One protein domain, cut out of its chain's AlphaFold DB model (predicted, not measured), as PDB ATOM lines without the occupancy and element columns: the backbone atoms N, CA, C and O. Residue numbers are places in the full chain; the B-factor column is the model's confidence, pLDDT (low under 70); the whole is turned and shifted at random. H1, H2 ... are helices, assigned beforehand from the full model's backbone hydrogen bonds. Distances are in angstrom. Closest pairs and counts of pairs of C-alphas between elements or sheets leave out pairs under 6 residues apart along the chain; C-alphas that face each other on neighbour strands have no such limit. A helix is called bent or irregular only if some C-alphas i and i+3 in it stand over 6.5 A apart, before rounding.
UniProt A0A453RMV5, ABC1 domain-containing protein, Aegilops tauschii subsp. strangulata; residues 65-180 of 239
ATOM      1  N   SER A  65     121.289 152.477 108.423       50.31
ATOM      2  CA  SER A  65     121.930 151.313 107.798       50.31
ATOM      3  C   SER A  65     122.732 150.478 108.804       50.31
ATOM      4  O   SER A  65     122.695 149.248 108.739       50.31
ATOM      5  N   GLN A  66     123.394 151.123 109.772       54.25
ATOM      6  CA  GLN A  66     124.092 150.434 110.863       54.25
ATOM      7  C   GLN A  66     123.104 149.670 111.762       54.25
ATOM      8  O   GLN A  66     123.327 148.489 112.032       54.25
ATOM      9  N   ASP A  67     121.968 150.285 112.113       62.06
ATOM     10  CA  ASP A  67     120.901 149.657 112.914       62.06
ATOM     11  C   ASP A  67     120.265 148.429 112.243       62.06
ATOM     12  O   ASP A  67     119.795 147.511 112.914       62.06
ATOM     13  N   PHE A  68     120.213 148.400 110.911       62.34
ATOM     14  CA  PHE A  68     119.688 147.255 110.172       62.34
ATOM     15  C   PHE A  68     120.647 146.060 110.220       62.34
ATOM     16  O   PHE A  68     120.232 144.936 110.503       62.34
ATOM     17  N   SER A  69     121.937 146.307 109.975       59.62
ATOM     18  CA  SER A  69     122.959 145.255 109.957       59.62
ATOM     19  C   SER A  69     123.115 144.549 111.310       59.62
ATOM     20  O   SER A  69     123.207 143.325 111.343       59.62
ATOM     21  N   SER A  70     123.044 145.285 112.425       63.47
ATOM     22  CA  SER A  70     123.090 144.703 113.774       63.47
ATOM     23  C   SER A  70     121.873 143.822 114.070       63.47
ATOM     24  O   SER A  70     122.032 142.700 114.541       63.47
ATOM     25  N   ARG A  71     120.662 144.254 113.694       67.31
ATOM     26  CA  ARG A  71     119.436 143.449 113.860       67.31
ATOM     27  C   ARG A  71     119.449 142.165 113.038       67.31
ATOM     28  O   ARG A  71     118.940 141.144 113.497       67.31
ATOM     29  N   LEU A  72     119.993 142.205 111.819       66.31
ATOM     30  CA  LEU A  72     120.178 140.998 111.011       66.31
ATOM     31  C   LEU A  72     121.170 140.039 111.668       66.31
ATOM     32  O   LEU A  72     120.917 138.835 111.701       66.31
ATOM     33  N   GLN A  73     122.259 140.573 112.217       65.38
ATOM     34  CA  GLN A  73     123.250 139.786 112.941       65.38
ATOM     35  C   GLN A  73     122.630 139.098 114.168       65.38
ATOM     36  O   GLN A  73     122.843 137.903 114.363       65.38
ATOM     37  N   ASP A  74     121.805 139.809 114.943       67.69
ATOM     38  CA  ASP A  74     121.109 139.254 116.112       67.69
ATOM     39  C   ASP A  74     120.128 138.137 115.717       67.69
ATOM     40  O   ASP A  74     120.049 137.095 116.370       67.69
ATOM     41  N   ARG A  75     119.413 138.311 114.599       64.25
ATOM     42  CA  ARG A  75     118.482 137.300 114.066       64.25
ATOM     43  C   ARG A  75     119.181 136.083 113.479       64.25
ATOM     44  O   ARG A  75     118.591 135.004 113.461       64.25
ATOM     45  N   ALA A  76     120.433 136.217 113.050       61.53
ATOM     46  CA  ALA A  76     121.212 135.082 112.576       61.53
ATOM     47  C   ALA A  76     121.450 134.033 113.680       61.53
ATOM     48  O   ALA A  76     121.622 132.857 113.368       61.53
ATOM     49  N   GLY A  77     121.389 134.418 114.960       66.81
ATOM     50  CA  GLY A  77     121.464 133.482 116.086       66.81
ATOM     51  C   GLY A  77     120.244 132.558 116.225       66.81
ATOM     52  O   GLY A  77     120.368 131.467 116.775       66.81
ATOM     53  N   GLU A  78     119.080 132.949 115.695       72.62
ATOM     54  CA  GLU A  78     117.825 132.177 115.786       72.62
ATOM     55  C   GLU A  78     117.578 131.264 114.570       72.62
ATOM     56  O   GLU A  78     116.649 130.452 114.574       72.62
ATOM     57  N   LEU A  79     118.421 131.365 113.536       73.19
ATOM     58  CA  LEU A  79     118.313 130.613 112.279       73.19
ATOM     59  C   LEU A  79     118.130 129.098 112.454       73.19
ATOM     60  O   LEU A  79     117.255 128.548 111.785       73.19
ATOM     61  N   PRO A  80     118.892 128.402 113.323       74.25
ATOM     62  CA  PRO A  80     118.779 126.949 113.446       74.25
ATOM     63  C   PRO A  80     117.376 126.499 113.863       74.25
ATOM     64  O   PRO A  80     116.836 125.549 113.304       74.25
ATOM     65  N   LYS A  81     116.759 127.238 114.789       70.44
ATOM     66  CA  LYS A  81     115.414 126.954 115.294       70.44
ATOM     67  C   LYS A  81     114.340 127.247 114.243       70.44
ATOM     68  O   LYS A  81     113.421 126.463 114.056       70.44
ATOM     69  N   LEU A  82     114.505 128.337 113.494       72.12
ATOM     70  CA  LEU A  82     113.631 128.694 112.371       72.12
ATOM     71  C   LEU A  82     113.643 127.643 111.256       72.12
ATOM     72  O   LEU A  82     112.601 127.362 110.666       72.12
ATOM     73  N   VAL A  83     114.811 127.063 110.964       73.94
ATOM     74  CA  VAL A  83     114.935 125.966 109.996       73.94
ATOM     75  C   VAL A  83     114.196 124.731 110.499       73.94
ATOM     76  O   VAL A  83     113.441 124.136 109.736       73.94
ATOM     77  N   GLU A  84     114.357 124.369 111.771       74.31
ATOM     78  CA  GLU A  84     113.664 123.228 112.377       74.31
ATOM     79  C   GLU A  84     112.134 123.381 112.332       74.31
ATOM     80  O   GLU A  84     111.436 122.474 111.869       74.31
ATOM     81  N   ASP A  85     111.619 124.558 112.688       72.75
ATOM     82  CA  ASP A  85     110.187 124.867 112.634       72.75
ATOM     83  C   ASP A  85     109.647 124.820 111.192       72.75
ATOM     84  O   ASP A  85     108.550 124.312 110.933       72.75
ATOM     85  N   LEU A  86     110.429 125.298 110.218       68.12
ATOM     86  CA  LEU A  86     110.090 125.223 108.792       68.12
ATOM     87  C   LEU A  86     110.067 123.785 108.277       68.12
ATOM     88  O   LEU A  86     109.173 123.432 107.506       68.12
ATOM     89  N   LEU A  87     111.021 122.952 108.701       71.12
ATOM     90  CA  LEU A  87     111.073 121.538 108.341       71.12
ATOM     91  C   LEU A  87     109.842 120.800 108.874       71.12
ATOM     92  O   LEU A  87     109.179 120.094 108.113       71.12
ATOM     93  N   GLN A  88     109.482 121.022 110.139       70.50
ATOM     94  CA  GLN A  88     108.290 120.417 110.737       70.50
ATOM     95  C   GLN A  88     106.999 120.895 110.057       70.50
ATOM     96  O   GLN A  88     106.136 120.088 109.699       70.50
ATOM     97  N   THR A  89     106.886 122.197 109.788       70.00
ATOM     98  CA  THR A  89     105.703 122.778 109.138       70.00
ATOM     99  C   THR A  89     105.563 122.294 107.690       70.00
ATOM    100  O   THR A  89     104.461 121.959 107.248       70.00
ATOM    101  N   SER A  90     106.668 122.183 106.949       64.25
ATOM    102  CA  SER A  90     106.682 121.702 105.560       64.25
ATOM    103  C   SER A  90     106.183 120.260 105.442       64.25
ATOM    104  O   SER A  90     105.338 119.975 104.592       64.25
ATOM    105  N   ILE A  91     106.615 119.379 106.353       70.06
ATOM    106  CA  ILE A  91     106.143 117.986 106.418       70.06
ATOM    107  C   ILE A  91     104.625 117.936 106.672       70.06
ATOM    108  O   ILE A  91     103.935 117.078 106.123       70.06
ATOM    109  N   SER A  92     104.079 118.897 107.427       72.56
ATOM    110  CA  SER A  92     102.644 118.969 107.743       72.56
ATOM    111  C   SER A  92     101.756 119.631 106.669       72.56
ATOM    112  O   SER A  92     100.549 119.406 106.653       72.56
ATOM    113  N   THR A  93     102.321 120.413 105.736       71.06
ATOM    114  CA  THR A  93     101.557 121.222 104.749       71.06
ATOM    115  C   THR A  93     101.187 120.440 103.469       71.06
ATOM    116  O   THR A  93     100.523 120.956 102.565       71.06
ATOM    117  N   GLY A  94     101.596 119.172 103.364       82.00
ATOM    118  CA  GLY A  94     101.302 118.303 102.221       82.00
ATOM    119  C   GLY A  94     102.207 118.530 100.993       82.00
ATOM    120  O   GLY A  94     103.177 119.292 101.042       82.00
ATOM    121  N   PRO A  95     101.915 117.878  99.849       76.69
ATOM    122  CA  PRO A  95     102.856 117.740  98.727       76.69
ATOM    123  C   PRO A  95     103.267 119.068  98.069       76.69
ATOM    124  O   PRO A  95     104.390 119.208  97.587       76.69
ATOM    125  N   ARG A  96     102.391 120.082  98.088       76.62
ATOM    126  CA  ARG A  96     102.713 121.424  97.566       76.62
ATOM    127  C   ARG A  96     103.703 122.183  98.458       76.62
ATOM    128  O   ARG A  96     104.500 122.963  97.939       76.62
ATOM    129  N   GLY A  97     103.667 121.960  99.775       78.94
ATOM    130  CA  GLY A  97     104.621 122.545 100.725       78.94
ATOM    131  C   GLY A  97     106.027 121.983 100.524       78.94
ATOM    132  O   GLY A  97     106.980 122.745 100.365       78.94
ATOM    133  N   ALA A  98     106.123 120.659 100.387       81.12
ATOM    134  CA  ALA A  98     107.377 119.970 100.096       81.12
ATOM    135  C   ALA A  98     108.037 120.476  98.800       81.12
ATOM    136  O   ALA A  98     109.240 120.727  98.778       81.12
ATOM    137  N   PHE A  99     107.251 120.703  97.740       83.31
ATOM    138  CA  PHE A  99     107.774 121.242  96.481       83.31
ATOM    139  C   PHE A  99     108.373 122.647  96.641       83.31
ATOM    140  O   PHE A  99     109.465 122.921  96.145       83.31
ATOM    141  N   ARG A 100     107.702 123.535  97.385       82.25
ATOM    142  CA  ARG A 100     108.217 124.885  97.672       82.25
ATOM    143  C   ARG A 100     109.508 124.853  98.482       82.25
ATOM    144  O   ARG A 100     110.411 125.646  98.227       82.25
ATOM    145  N   MET A 101     109.610 123.928  99.430       85.38
ATOM    146  CA  MET A 101     110.829 123.738 100.210       85.38
ATOM    147  C   MET A 101     111.971 123.203  99.345       85.38
ATOM    148  O   MET A 101     113.083 123.720  99.421       85.38
ATOM    149  N   ALA A 102     111.697 122.225  98.479       85.50
ATOM    150  CA  ALA A 102     112.678 121.716  97.529       85.50
ATOM    151  C   ALA A 102     113.194 122.835  96.614       85.50
ATOM    152  O   ALA A 102     114.403 122.983  96.462       85.50
ATOM    153  N   GLN A 103     112.301 123.676  96.082       87.56
ATOM    154  CA  GLN A 103     112.688 124.854  95.304       87.56
ATOM    155  C   GLN A 103     113.569 125.813  96.120       87.56
ATOM    156  O   GLN A 103     114.579 126.289  95.608       87.56
ATOM    157  N   GLY A 104     113.235 126.052  97.392       89.25
ATOM    158  CA  GLY A 104     114.035 126.894  98.282       89.25
ATOM    159  C   GLY A 104     115.442 126.362  98.525       89.25
ATOM    160  O   GLY A 104     116.415 127.103  98.401       89.25
ATOM    161  N   ILE A 105     115.563 125.062  98.789       90.31
ATOM    162  CA  ILE A 105     116.858 124.398  98.949       90.31
ATOM    163  C   ILE A 105     117.659 124.479  97.648       90.31
ATOM    164  O   ILE A 105     118.831 124.840  97.676       90.31
ATOM    165  N   GLN A 106     117.038 124.198  96.501       90.69
ATOM    166  CA  GLN A 106     117.709 124.283  95.202       90.69
ATOM    167  C   GLN A 106     118.187 125.706  94.891       90.69
ATOM    168  O   GLN A 106     119.305 125.890  94.410       90.69
ATOM    169  N   ALA A 107     117.385 126.723  95.209       90.56
ATOM    170  CA  ALA A 107     117.774 128.118  95.045       90.56
ATOM    171  C   ALA A 107     118.966 128.478  95.950       90.56
ATOM    172  O   ALA A 107     119.939 129.056  95.467       90.56
ATOM    173  N   LEU A 108     118.932 128.077  97.226       91.94
ATOM    174  CA  LEU A 108     120.027 128.291  98.177       91.94
ATOM    175  C   LEU A 108     121.317 127.599  97.744       91.94
ATOM    176  O   LEU A 108     122.374 128.220  97.780       91.94
ATOM    177  N   LEU A 109     121.244 126.341  97.311       91.50
ATOM    178  CA  LEU A 109     122.408 125.603  96.823       91.50
ATOM    179  C   LEU A 109     122.977 126.235  95.547       91.50
ATOM    180  O   LEU A 109     124.191 126.383  95.432       91.50
ATOM    181  N   GLY A 110     122.114 126.656  94.617       92.25
ATOM    182  CA  GLY A 110     122.529 127.317  93.380       92.25
ATOM    183  C   GLY A 110     123.271 128.630  93.638       92.25
ATOM    184  O   GLY A 110     124.409 128.791  93.205       92.25
ATOM    185  N   VAL A 111     122.661 129.549  94.393       91.62
ATOM    186  CA  VAL A 111     123.286 130.843  94.724       91.62
ATOM    187  C   VAL A 111     124.478 130.667  95.662       91.62
ATOM    188  O   VAL A 111     125.483 131.354  95.516       91.62
ATOM    189  N   GLY A 112     124.399 129.728  96.607       90.81
ATOM    190  CA  GLY A 112     125.487 129.405  97.528       90.81
ATOM    191  C   GLY A 112     126.737 128.923  96.800       90.81
ATOM    192  O   GLY A 112     127.838 129.355  97.132       90.81
ATOM    193  N   GLY A 113     126.569 128.093  95.768       91.50
ATOM    194  CA  GLY A 113     127.660 127.667  94.895       91.50
ATOM    195  C   GLY A 113     128.278 128.824  94.104       91.50
ATOM    196  O   GLY A 113     129.502 128.921  94.029       91.50
ATOM    197  N   GLU A 114     127.456 129.730  93.561       91.44
ATOM    198  CA  GLU A 114     127.941 130.950  92.897       91.44
ATOM    199  C   GLU A 114     128.754 131.827  93.857       91.44
ATOM    200  O   GLU A 114     129.875 132.216  93.534       91.44
ATOM    201  N   TRP A 115     128.230 132.077  95.059       92.56
ATOM    202  CA  TRP A 115     128.928 132.843  96.089       92.56
ATOM    203  C   TRP A 115     130.247 132.183  96.500       92.56
ATOM    204  O   TRP A 115     131.263 132.866  96.552       92.56
ATOM    205  N   LEU A 116     130.271 130.867  96.744       90.94
ATOM    206  CA  LEU A 116     131.492 130.125  97.088       90.94
ATOM    207  C   LEU A 116     132.549 130.226  95.985       90.94
ATOM    208  O   LEU A 116     133.732 130.401  96.274       90.94
ATOM    209  N   ASN A 117     132.128 130.122  94.724       91.31
ATOM    210  CA  ASN A 117     133.016 130.263  93.576       91.31
ATOM    211  C   ASN A 117     133.617 131.675  93.507       91.31
ATOM    212  O   ASN A 117     134.827 131.831  93.357       91.31
ATOM    213  N   ASP A 118     132.786 132.703  93.663       88.69
ATOM    214  CA  ASP A 118     133.214 134.100  93.613       88.69
ATOM    215  C   ASP A 118     134.079 134.480  94.827       88.69
ATOM    216  O   ASP A 118     135.083 135.178  94.675       88.69
ATOM    217  N   PHE A 119     133.747 133.961  96.014       88.06
ATOM    218  CA  PHE A 119     134.532 134.091  97.240       88.06
ATOM    219  C   PHE A 119     135.892 133.412  97.104       88.06
ATOM    220  O   PHE A 119     136.909 133.996  97.457       88.06
ATOM    221  N   SER A 120     135.940 132.198  96.550       88.06
ATOM    222  CA  SER A 120     137.200 131.491  96.305       88.06
ATOM    223  C   SER A 120     138.092 132.276  95.341       88.06
ATOM    224  O   SER A 120     139.273 132.487  95.610       88.06
ATOM    225  N   LYS A 121     137.531 132.794  94.242       87.75
ATOM    226  CA  LYS A 121     138.274 133.639  93.292       87.75
ATOM    227  C   LYS A 121     138.832 134.906  93.944       87.75
ATOM    228  O   LYS A 121     139.995 135.240  93.726       87.75
ATOM    229  N   THR A 122     138.031 135.594  94.756       84.38
ATOM    230  CA  THR A 122     138.467 136.818  95.447       84.38
ATOM    231  C   THR A 122     139.454 136.533  96.575       84.38
ATOM    232  O   THR A 122     140.419 137.271  96.714       84.38
ATOM    233  N   ALA A 123     139.295 135.442  97.327       81.44
ATOM    234  CA  ALA A 123     140.226 135.043  98.386       81.44
ATOM    235  C   ALA A 123     141.616 134.661  97.847       81.44
ATOM    236  O   ALA A 123     142.621 134.899  98.511       81.44
ATOM    237  N   ASN A 124     141.676 134.108  96.634       81.50
ATOM    238  CA  ASN A 124     142.933 133.830  95.935       81.50
ATOM    239  C   ASN A 124     143.573 135.089  95.314       81.50
ATOM    240  O   ASN A 124     144.695 135.020  94.813       81.50
ATOM    241  N   THR A 125     142.882 136.232  95.348       80.38
ATOM    242  CA  THR A 125     143.386 137.529  94.877       80.38
ATOM    243  C   THR A 125     143.894 138.345  96.072       80.38
ATOM    244  O   THR A 125     143.287 138.367  97.139       80.38
ATOM    245  N   SER A 126     145.014 139.051  95.916       65.69
ATOM    246  CA  SER A 126     145.676 139.817  96.988       65.69
ATOM    247  C   SER A 126     144.924 141.076  97.459       65.69
ATOM    248  O   SER A 126     145.403 141.760  98.361       65.69
ATOM    249  N   GLU A 127     143.753 141.385  96.894       70.94
ATOM    250  CA  GLU A 127     142.959 142.582  97.226       70.94
ATOM    251  C   GLU A 127     142.099 142.443  98.497       70.94
ATOM    252  O   GLU A 127     141.537 143.425  98.982       70.94
ATOM    253  N   GLY A 128     142.055 141.261  99.116       68.81
ATOM    254  CA  GLY A 128     141.269 141.031 100.328       68.81
ATOM    255  C   GLY A 128     139.759 140.953 100.061       68.81
ATOM    256  O   GLY A 128     139.259 141.287  98.991       68.81
ATOM    257  N   ILE A 129     139.005 140.451 101.044       73.69
ATOM    258  CA  ILE A 129     137.574 140.153 100.867       73.69
ATOM    259  C   ILE A 129     136.742 141.444 101.001       73.69
ATOM    260  O   ILE A 129     136.769 142.048 102.086       73.69
ATOM    261  N   PRO A 130     135.951 141.831  99.973       73.38
ATOM    262  CA  PRO A 130     135.066 142.994 100.029       73.38
ATOM    263  C   PRO A 130     134.083 142.912 101.200       73.38
ATOM    264  O   PRO A 130     133.572 141.837 101.524       73.38
ATOM    265  N   ALA A 131     133.772 144.053 101.823       68.69
ATOM    266  CA  ALA A 131     132.868 144.106 102.974       68.69
ATOM    267  C   ALA A 131     131.482 143.512 102.661       68.69
ATOM    268  O   ALA A 131     130.924 142.804 103.497       68.69
ATOM    269  N   GLN A 132     130.977 143.706 101.438       68.19
ATOM    270  CA  GLN A 132     129.700 143.141 101.000       68.19
ATOM    271  C   GLN A 132     129.706 141.609 100.990       68.19
ATOM    272  O   GLN A 132     128.706 140.990 101.335       68.19
ATOM    273  N   MET A 133     130.832 140.973 100.659       70.50
ATOM    274  CA  MET A 133     130.912 139.513 100.551       70.50
ATOM    275  C   MET A 133     130.940 138.818 101.920       70.50
ATOM    276  O   MET A 133     130.604 137.637 102.017       70.50
ATOM    277  N   ARG A 134     131.263 139.560 102.990       72.31
ATOM    278  CA  ARG A 134     131.239 139.071 104.382       72.31
ATOM    279  C   ARG A 134     129.828 138.769 104.887       72.31
ATOM    280  O   ARG A 134     129.680 137.963 105.795       72.31
ATOM    281  N   LEU A 135     128.807 139.373 104.278       78.88
ATOM    282  CA  LEU A 135     127.395 139.070 104.542       78.88
ATOM    283  C   LEU A 135     126.939 137.754 103.882       78.88
ATOM    284  O   LEU A 135     125.802 137.326 104.078       78.88
ATOM    285  N   GLY A 136     127.800 137.101 103.094       86.44
ATOM    286  CA  GLY A 136     127.481 135.842 102.431       86.44
ATOM    287  C   GLY A 136     126.283 135.974 101.489       86.44
ATOM    288  O   GLY A 136     126.165 136.937 100.720       86.44
ATOM    289  N   LEU A 137     125.351 135.024 101.602       87.19
ATOM    290  CA  LEU A 137     124.104 135.017 100.832       87.19
ATOM    291  C   LEU A 137     123.169 136.192 101.153       87.19
ATOM    292  O   LEU A 137     122.271 136.471 100.365       87.19
ATOM    293  N   LEU A 138     123.368 136.886 102.280       88.12
ATOM    294  CA  LEU A 138     122.572 138.061 102.643       88.12
ATOM    295  C   LEU A 138     123.061 139.341 101.974       88.12
ATOM    296  O   LEU A 138     122.375 140.358 102.062       88.12
ATOM    297  N   SER A 139     124.225 139.323 101.327       90.06
ATOM    298  CA  SER A 139     124.691 140.484 100.570       90.06
ATOM    299  C   SER A 139     123.686 140.861  99.467       90.06
ATOM    300  O   SER A 139     123.005 139.973  98.941       90.06
ATOM    301  N   PRO A 140     123.584 142.150  99.093       92.19
ATOM    302  CA  PRO A 140     122.565 142.625  98.154       92.19
ATOM    303  C   PRO A 140     122.473 141.792  96.869       92.19
ATOM    304  O   PRO A 140     121.384 141.368  96.480       92.19
ATOM    305  N   LEU A 141     123.626 141.494  96.260       92.19
ATOM    306  CA  LEU A 141     123.728 140.755  95.001       92.19
ATOM    307  C   LEU A 141     123.176 139.330  95.117       92.19
ATOM    308  O   LEU A 141     122.316 138.924  94.333       92.19
ATOM    309  N   TYR A 142     123.672 138.551  96.082       93.62
ATOM    310  CA  TYR A 142     123.274 137.147  96.216       93.62
ATOM    311  C   TYR A 142     121.850 137.014  96.758       93.62
ATOM    312  O   TYR A 142     121.124 136.120  96.326       93.62
ATOM    313  N   LEU A 143     121.401 137.942  97.608       94.19
ATOM    314  CA  LEU A 143     120.020 137.965  98.075       94.19
ATOM    315  C   LEU A 143     119.044 138.236  96.922       94.19
ATOM    316  O   LEU A 143     118.027 137.549  96.814       94.19
ATOM    317  N   ARG A 144     119.368 139.172  96.017       94.75
ATOM    318  CA  ARG A 144     118.580 139.392  94.797       94.75
ATOM    319  C   ARG A 144     118.521 138.134  93.933       94.75
ATOM    320  O   ARG A 144     117.431 137.713  93.551       94.75
ATOM    321  N   ARG A 145     119.667 137.506  93.642       94.12
ATOM    322  CA  ARG A 145     119.708 136.268  92.835       94.12
ATOM    323  C   ARG A 145     118.895 135.143  93.470       94.12
ATOM    324  O   ARG A 145     118.246 134.367  92.769       94.12
ATOM    325  N   LEU A 146     118.906 135.060  94.801       94.44
ATOM    326  CA  LEU A 146     118.072 134.118  95.536       94.44
ATOM    327  C   LEU A 146     116.589 134.420  95.304       94.44
ATOM    328  O   LEU A 146     115.832 133.504  95.002       94.44
ATOM    329  N   PHE A 147     116.180 135.688  95.369       93.69
ATOM    330  CA  PHE A 147     114.795 136.091  95.111       93.69
ATOM    331  C   PHE A 147     114.354 135.759  93.681       93.69
ATOM    332  O   PHE A 147     113.261 135.231  93.486       93.69
ATOM    333  N   GLU A 148     115.213 135.988  92.689       91.56
ATOM    334  CA  GLU A 148     114.946 135.639  91.289       91.56
ATOM    335  C   GLU A 148     114.734 134.129  91.108       91.56
ATOM    336  O   GLU A 148     113.749 133.708  90.501       91.56
ATOM    337  N   ARG A 149     115.593 133.295  91.709       90.88
ATOM    338  CA  ARG A 149     115.475 131.824  91.655       90.88
ATOM    339  C   ARG A 149     114.271 131.281  92.435       90.88
ATOM    340  O   ARG A 149     113.722 130.235  92.088       90.88
ATOM    341  N   MET A 150     113.839 131.988  93.476       90.44
ATOM    342  CA  MET A 150     112.633 131.665  94.246       90.44
ATOM    343  C   MET A 150     111.336 132.057  93.511       90.44
ATOM    344  O   MET A 150     110.251 131.593  93.874       90.44
ATOM    345  N   GLY A 151     111.434 132.862  92.451       86.62
ATOM    346  CA  GLY A 151     110.353 133.150  91.511       86.62
ATOM    347  C   GLY A 151     109.483 134.359  91.872       86.62
ATOM    348  O   GLY A 151     109.810 135.175  92.732       86.62
ATOM    349  N   ALA A 152     108.339 134.475  91.188       86.31
ATOM    350  CA  ALA A 152     107.540 135.703  91.095       86.31
ATOM    351  C   ALA A 152     107.179 136.361  92.441       86.31
ATOM    352  O   ALA A 152     107.206 137.585  92.552       86.31
ATOM    353  N   THR A 153     106.859 135.579  93.476       87.38
ATOM    354  CA  THR A 153     106.553 136.128  94.808       87.38
ATOM    355  C   THR A 153     107.742 136.886  95.392       87.38
ATOM    356  O   THR A 153     107.575 137.982  95.917       87.38
ATOM    357  N   TYR A 154     108.944 136.325  95.278       91.38
ATOM    358  CA  TYR A 154     110.155 136.930  95.820       91.38
ATOM    359  C   TYR A 154     110.651 138.076  94.942       91.38
ATOM    360  O   TYR A 154     111.101 139.084  95.472       91.38
ATOM    361  N   ILE A 155     110.461 138.001  93.624       89.94
ATOM    362  CA  ILE A 155     110.705 139.139  92.725       89.94
ATOM    363  C   ILE A 155     109.857 140.355  93.134       89.94
ATOM    364  O   ILE A 155     110.386 141.460  93.235       89.94
ATOM    365  N   LYS A 156     108.572 140.163  93.471       88.56
ATOM    366  CA  LYS A 156     107.710 141.250  93.979       88.56
ATOM    367  C   LYS A 156     108.206 141.830  95.307       88.56
ATOM    368  O   LYS A 156     108.162 143.041  95.497       88.56
ATOM    369  N   LEU A 157     108.704 140.988  96.216       93.75
ATOM    370  CA  LEU A 157     109.353 141.469  97.442       93.75
ATOM    371  C   LEU A 157     110.618 142.275  97.124       93.75
ATOM    372  O   LEU A 157     110.872 143.294  97.757       93.75
ATOM    373  N   GLY A 158     111.374 141.863  96.109       93.75
ATOM    374  CA  GLY A 158     112.521 142.612  95.615       93.75
ATOM    375  C   GLY A 158     112.145 143.994  95.075       93.75
ATOM    376  O   GLY A 158     112.760 144.990  95.442       93.75
ATOM    377  N   GLN A 159     111.072 144.082  94.289       92.94
ATOM    378  CA  GLN A 159     110.526 145.354  93.798       92.94
ATOM    379  C   GLN A 159     110.042 146.263  94.940       92.94
ATOM    380  O   GLN A 159     110.200 147.486  94.887       92.94
ATOM    381  N   PHE A 160     109.491 145.684  96.012       93.25
ATOM    382  CA  PHE A 160     109.164 146.434  97.226       93.25
ATOM    383  C   PHE A 160     110.420 147.013  97.896       93.25
ATOM    384  O   PHE A 160     110.441 148.197  98.217       93.25
ATOM    385  N   ILE A 161     111.488 146.222  98.046       93.25
ATOM    386  CA  ILE A 161     112.774 146.705  98.587       93.25
ATOM    387  C   ILE A 161     113.309 147.867  97.735       93.25
ATOM    388  O   ILE A 161     113.676 148.915  98.266       93.25
ATOM    389  N   ALA A 162     113.279 147.712  96.412       92.25
ATOM    390  CA  ALA A 162     113.756 148.701  95.450       92.25
ATOM    391  C   ALA A 162     112.955 150.021  95.460       92.25
ATOM    392  O   ALA A 162     113.492 151.083  95.155       92.25
ATOM    393  N   SER A 163     111.671 149.986  95.825       91.38
ATOM    394  CA  SER A 163     110.801 151.173  95.875       91.38
ATOM    395  C   SER A 163     110.753 151.856  97.247       91.38
ATOM    396  O   SER A 163     110.109 152.895  97.393       91.38
ATOM    397  N   ALA A 164     111.460 151.320  98.248       91.25
ATOM    398  CA  ALA A 164     111.391 151.756  99.642       91.25
ATOM    399  C   ALA A 164     112.739 152.307 100.183       91.25
ATOM    400  O   ALA A 164     113.255 151.808 101.190       91.25
ATOM    401  N   PRO A 165     113.305 153.384  99.591       87.25
ATOM    402  CA  PRO A 165     114.631 153.916  99.942       87.25
ATOM    403  C   PRO A 165     114.746 154.470 101.369       87.25
ATOM    404  O   PRO A 165     115.843 154.727 101.856       87.25
ATOM    405  N   THR A 166     113.623 154.683 102.054       90.25
ATOM    406  CA  THR A 166     113.587 155.129 103.454       90.25
ATOM    407  C   THR A 166     113.659 153.977 104.457       90.25
ATOM    408  O   THR A 166     113.868 154.219 105.645       90.25
ATOM    409  N   PHE A 167     113.441 152.737 104.012       87.50
ATOM    410  CA  PHE A 167     113.362 151.560 104.882       87.50
ATOM    411  C   PHE A 167     114.571 150.635 104.758       87.50
ATOM    412  O   PHE A 167     114.915 149.971 105.734       87.50
ATOM    413  N   PHE A 168     115.221 150.608 103.594       89.38
ATOM    414  CA  PHE A 168     116.323 149.695 103.301       89.38
ATOM    415  C   PHE A 168     117.636 150.448 103.040       89.38
ATOM    416  O   PHE A 168     117.600 151.593 102.586       89.38
ATOM    417  N   PRO A 169     118.805 149.834 103.307       89.50
ATOM    418  CA  PRO A 169     120.089 150.446 102.975       89.50
ATOM    419  C   PRO A 169     120.227 150.680 101.464       89.50
ATOM    420  O   PRO A 169     119.756 149.866 100.668       89.50
ATOM    421  N   ALA A 170     120.921 151.755 101.074       89.56
ATOM    422  CA  ALA A 170     121.059 152.167  99.673       89.56
ATOM    423  C   ALA A 170     121.583 151.043  98.760       89.56
ATOM    424  O   ALA A 170     121.025 150.826  97.694       89.56
ATOM    425  N   GLU A 171     122.564 150.262  99.223       89.62
ATOM    426  CA  GLU A 171     123.139 149.137  98.468       89.62
ATOM    427  C   GLU A 171     122.095 148.064  98.105       89.62
ATOM    428  O   GLU A 171     122.138 147.492  97.019       89.62
ATOM    429  N   TYR A 172     121.120 147.809  98.988       91.62
ATOM    430  CA  TYR A 172     120.011 146.899  98.689       91.62
ATOM    431  C   TYR A 172     119.022 147.549  97.726       91.62
ATOM    432  O   TYR A 172     118.602 146.921  96.765       91.62
ATOM    433  N   VAL A 173     118.659 148.810  97.953       92.94
ATOM    434  CA  VAL A 173     117.706 149.530  97.095       92.94
ATOM    435  C   VAL A 173     118.208 149.609  95.653       92.94
ATOM    436  O   VAL A 173     117.424 149.402  94.729       92.94
ATOM    437  N   GLU A 174     119.500 149.889  95.468       92.56
ATOM    438  CA  GLU A 174     120.164 149.974  94.166       92.56
ATOM    439  C   GLU A 174     120.244 148.610  93.481       92.56
ATOM    440  O   GLU A 174     119.799 148.474  92.342       92.56
ATOM    441  N   GLU A 175     120.738 147.579  94.171       93.38
ATOM    442  CA  GLU A 175     120.867 146.245  93.580       93.38
ATOM    443  C   GLU A 175     119.500 145.666  93.192       93.38
ATOM    444  O   GLU A 175     119.345 145.090  92.113       93.38
ATOM    445  N   PHE A 176     118.484 145.859  94.036       94.50
ATOM    446  CA  PHE A 176     117.133 145.360  93.795       94.50
ATOM    447  C   PHE A 176     116.360 146.150  92.730       94.50
ATOM    448  O   PHE A 176     115.317 145.665  92.287       94.50
ATOM    449  N   GLN A 177     116.874 147.282  92.218       93.00
ATOM    450  CA  GLN A 177     116.322 147.886  90.992       93.00
ATOM    451  C   GLN A 177     116.321 146.891  89.824       93.00
ATOM    452  O   GLN A 177     115.463 146.967  88.948       93.00
ATOM    453  N   ASN A 178     117.242 145.923  89.823       90.38
ATOM    454  CA  ASN A 178     117.306 144.877  88.806       90.38
ATOM    455  C   ASN A 178     116.141 143.867  88.885       90.38
ATOM    456  O   ASN A 178     115.964 143.087  87.957       90.38
ATOM    457  N   CYS A 179     115.326 143.882  89.951       89.19
ATOM    458  CA  CYS A 179     114.088 143.096  90.029       89.19
ATOM    459  C   CYS A 179     112.919 143.725  89.260       89.19
ATOM    460  O   CYS A 179     111.877 143.080  89.101       89.19
ATOM    461  N   PHE A 180     113.037 144.984  88.828       84.19
ATOM    462  CA  PHE A 180     112.061 145.555  87.912       84.19
ATOM    463  C   PHE A 180     112.254 144.936  86.537       84.19
ATOM    464  O   PHE A 180     113.345 144.947  85.968       84.19
TER     465      PHE A 180
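This is residues 65 to 180 of the 239 residues of the protein "ABC1 domain-containing protein" of Aegilops tauschii subsp. strangulata (UniProt A0A453RMV5). One long helix, H3, makes the longest axis, and a three-helix bundle, H5, H6 and H7, packs on it through H5. H1, the first helix, leads into H2 as a loose arm, with residues 74 to 85 standing free; H2 and H3 fold back on each other as a hairpin, and short H4 folds back from H3's other end. The printed part has 116 residues with seven named helices, H1 to H7 along the chain, and no named strand: all helix. It is only just compact, close to loose, with a radius of gyration of the C-alphas of 15.7 A and spans of 48 by 35 by 28 A.

H3, residues 95 to 123, touches the hub H5, residues 140 to 150, at Ala 107 and Arg 149, closest C-alphas 5.5 A apart. H5, H6, residues 152 to 163, and H7, residues 170 to 179, form an up-and-down bundle, each running against the one before. H6 and H7, a hairpin, touch at a steep tilt of 42 degrees, closest C-alphas Ala 162 and Val 173, 4.4 A. H4, residues 131 to 138, is irregular, with C-alphas 134 and 137 8.9 A apart; it and H3 form a hairpin, closest C-alphas Gly 112 and Leu 137, 6.7 A. H2, residues 79 to 92, and H3 form another, closest C-alphas Ser 90 and Gly 97, 5.3 A. H1, residues 65 to 76, touches no helix. Every O i to N i+4 pair is within hydrogen-bond range in H1, H2, H3, H5 and H6; H7 has 4 of 6, and H4 0 of 4, with 4 of 5 O i to N i+3 pairs.

H3 runs 41.2 A from C-alpha 95 at (102.856, 117.740, 98.727); H2 measures 20.0 A. H7 ends at C-alpha 179, (114.088, 143.096, 90.029).

The C-alphas farthest apart, Gly 94 and Ser 126, are 49.6 A apart. The printed part has no cut and no long link. Residues 65 to 77 are among those with pLDDT under 70.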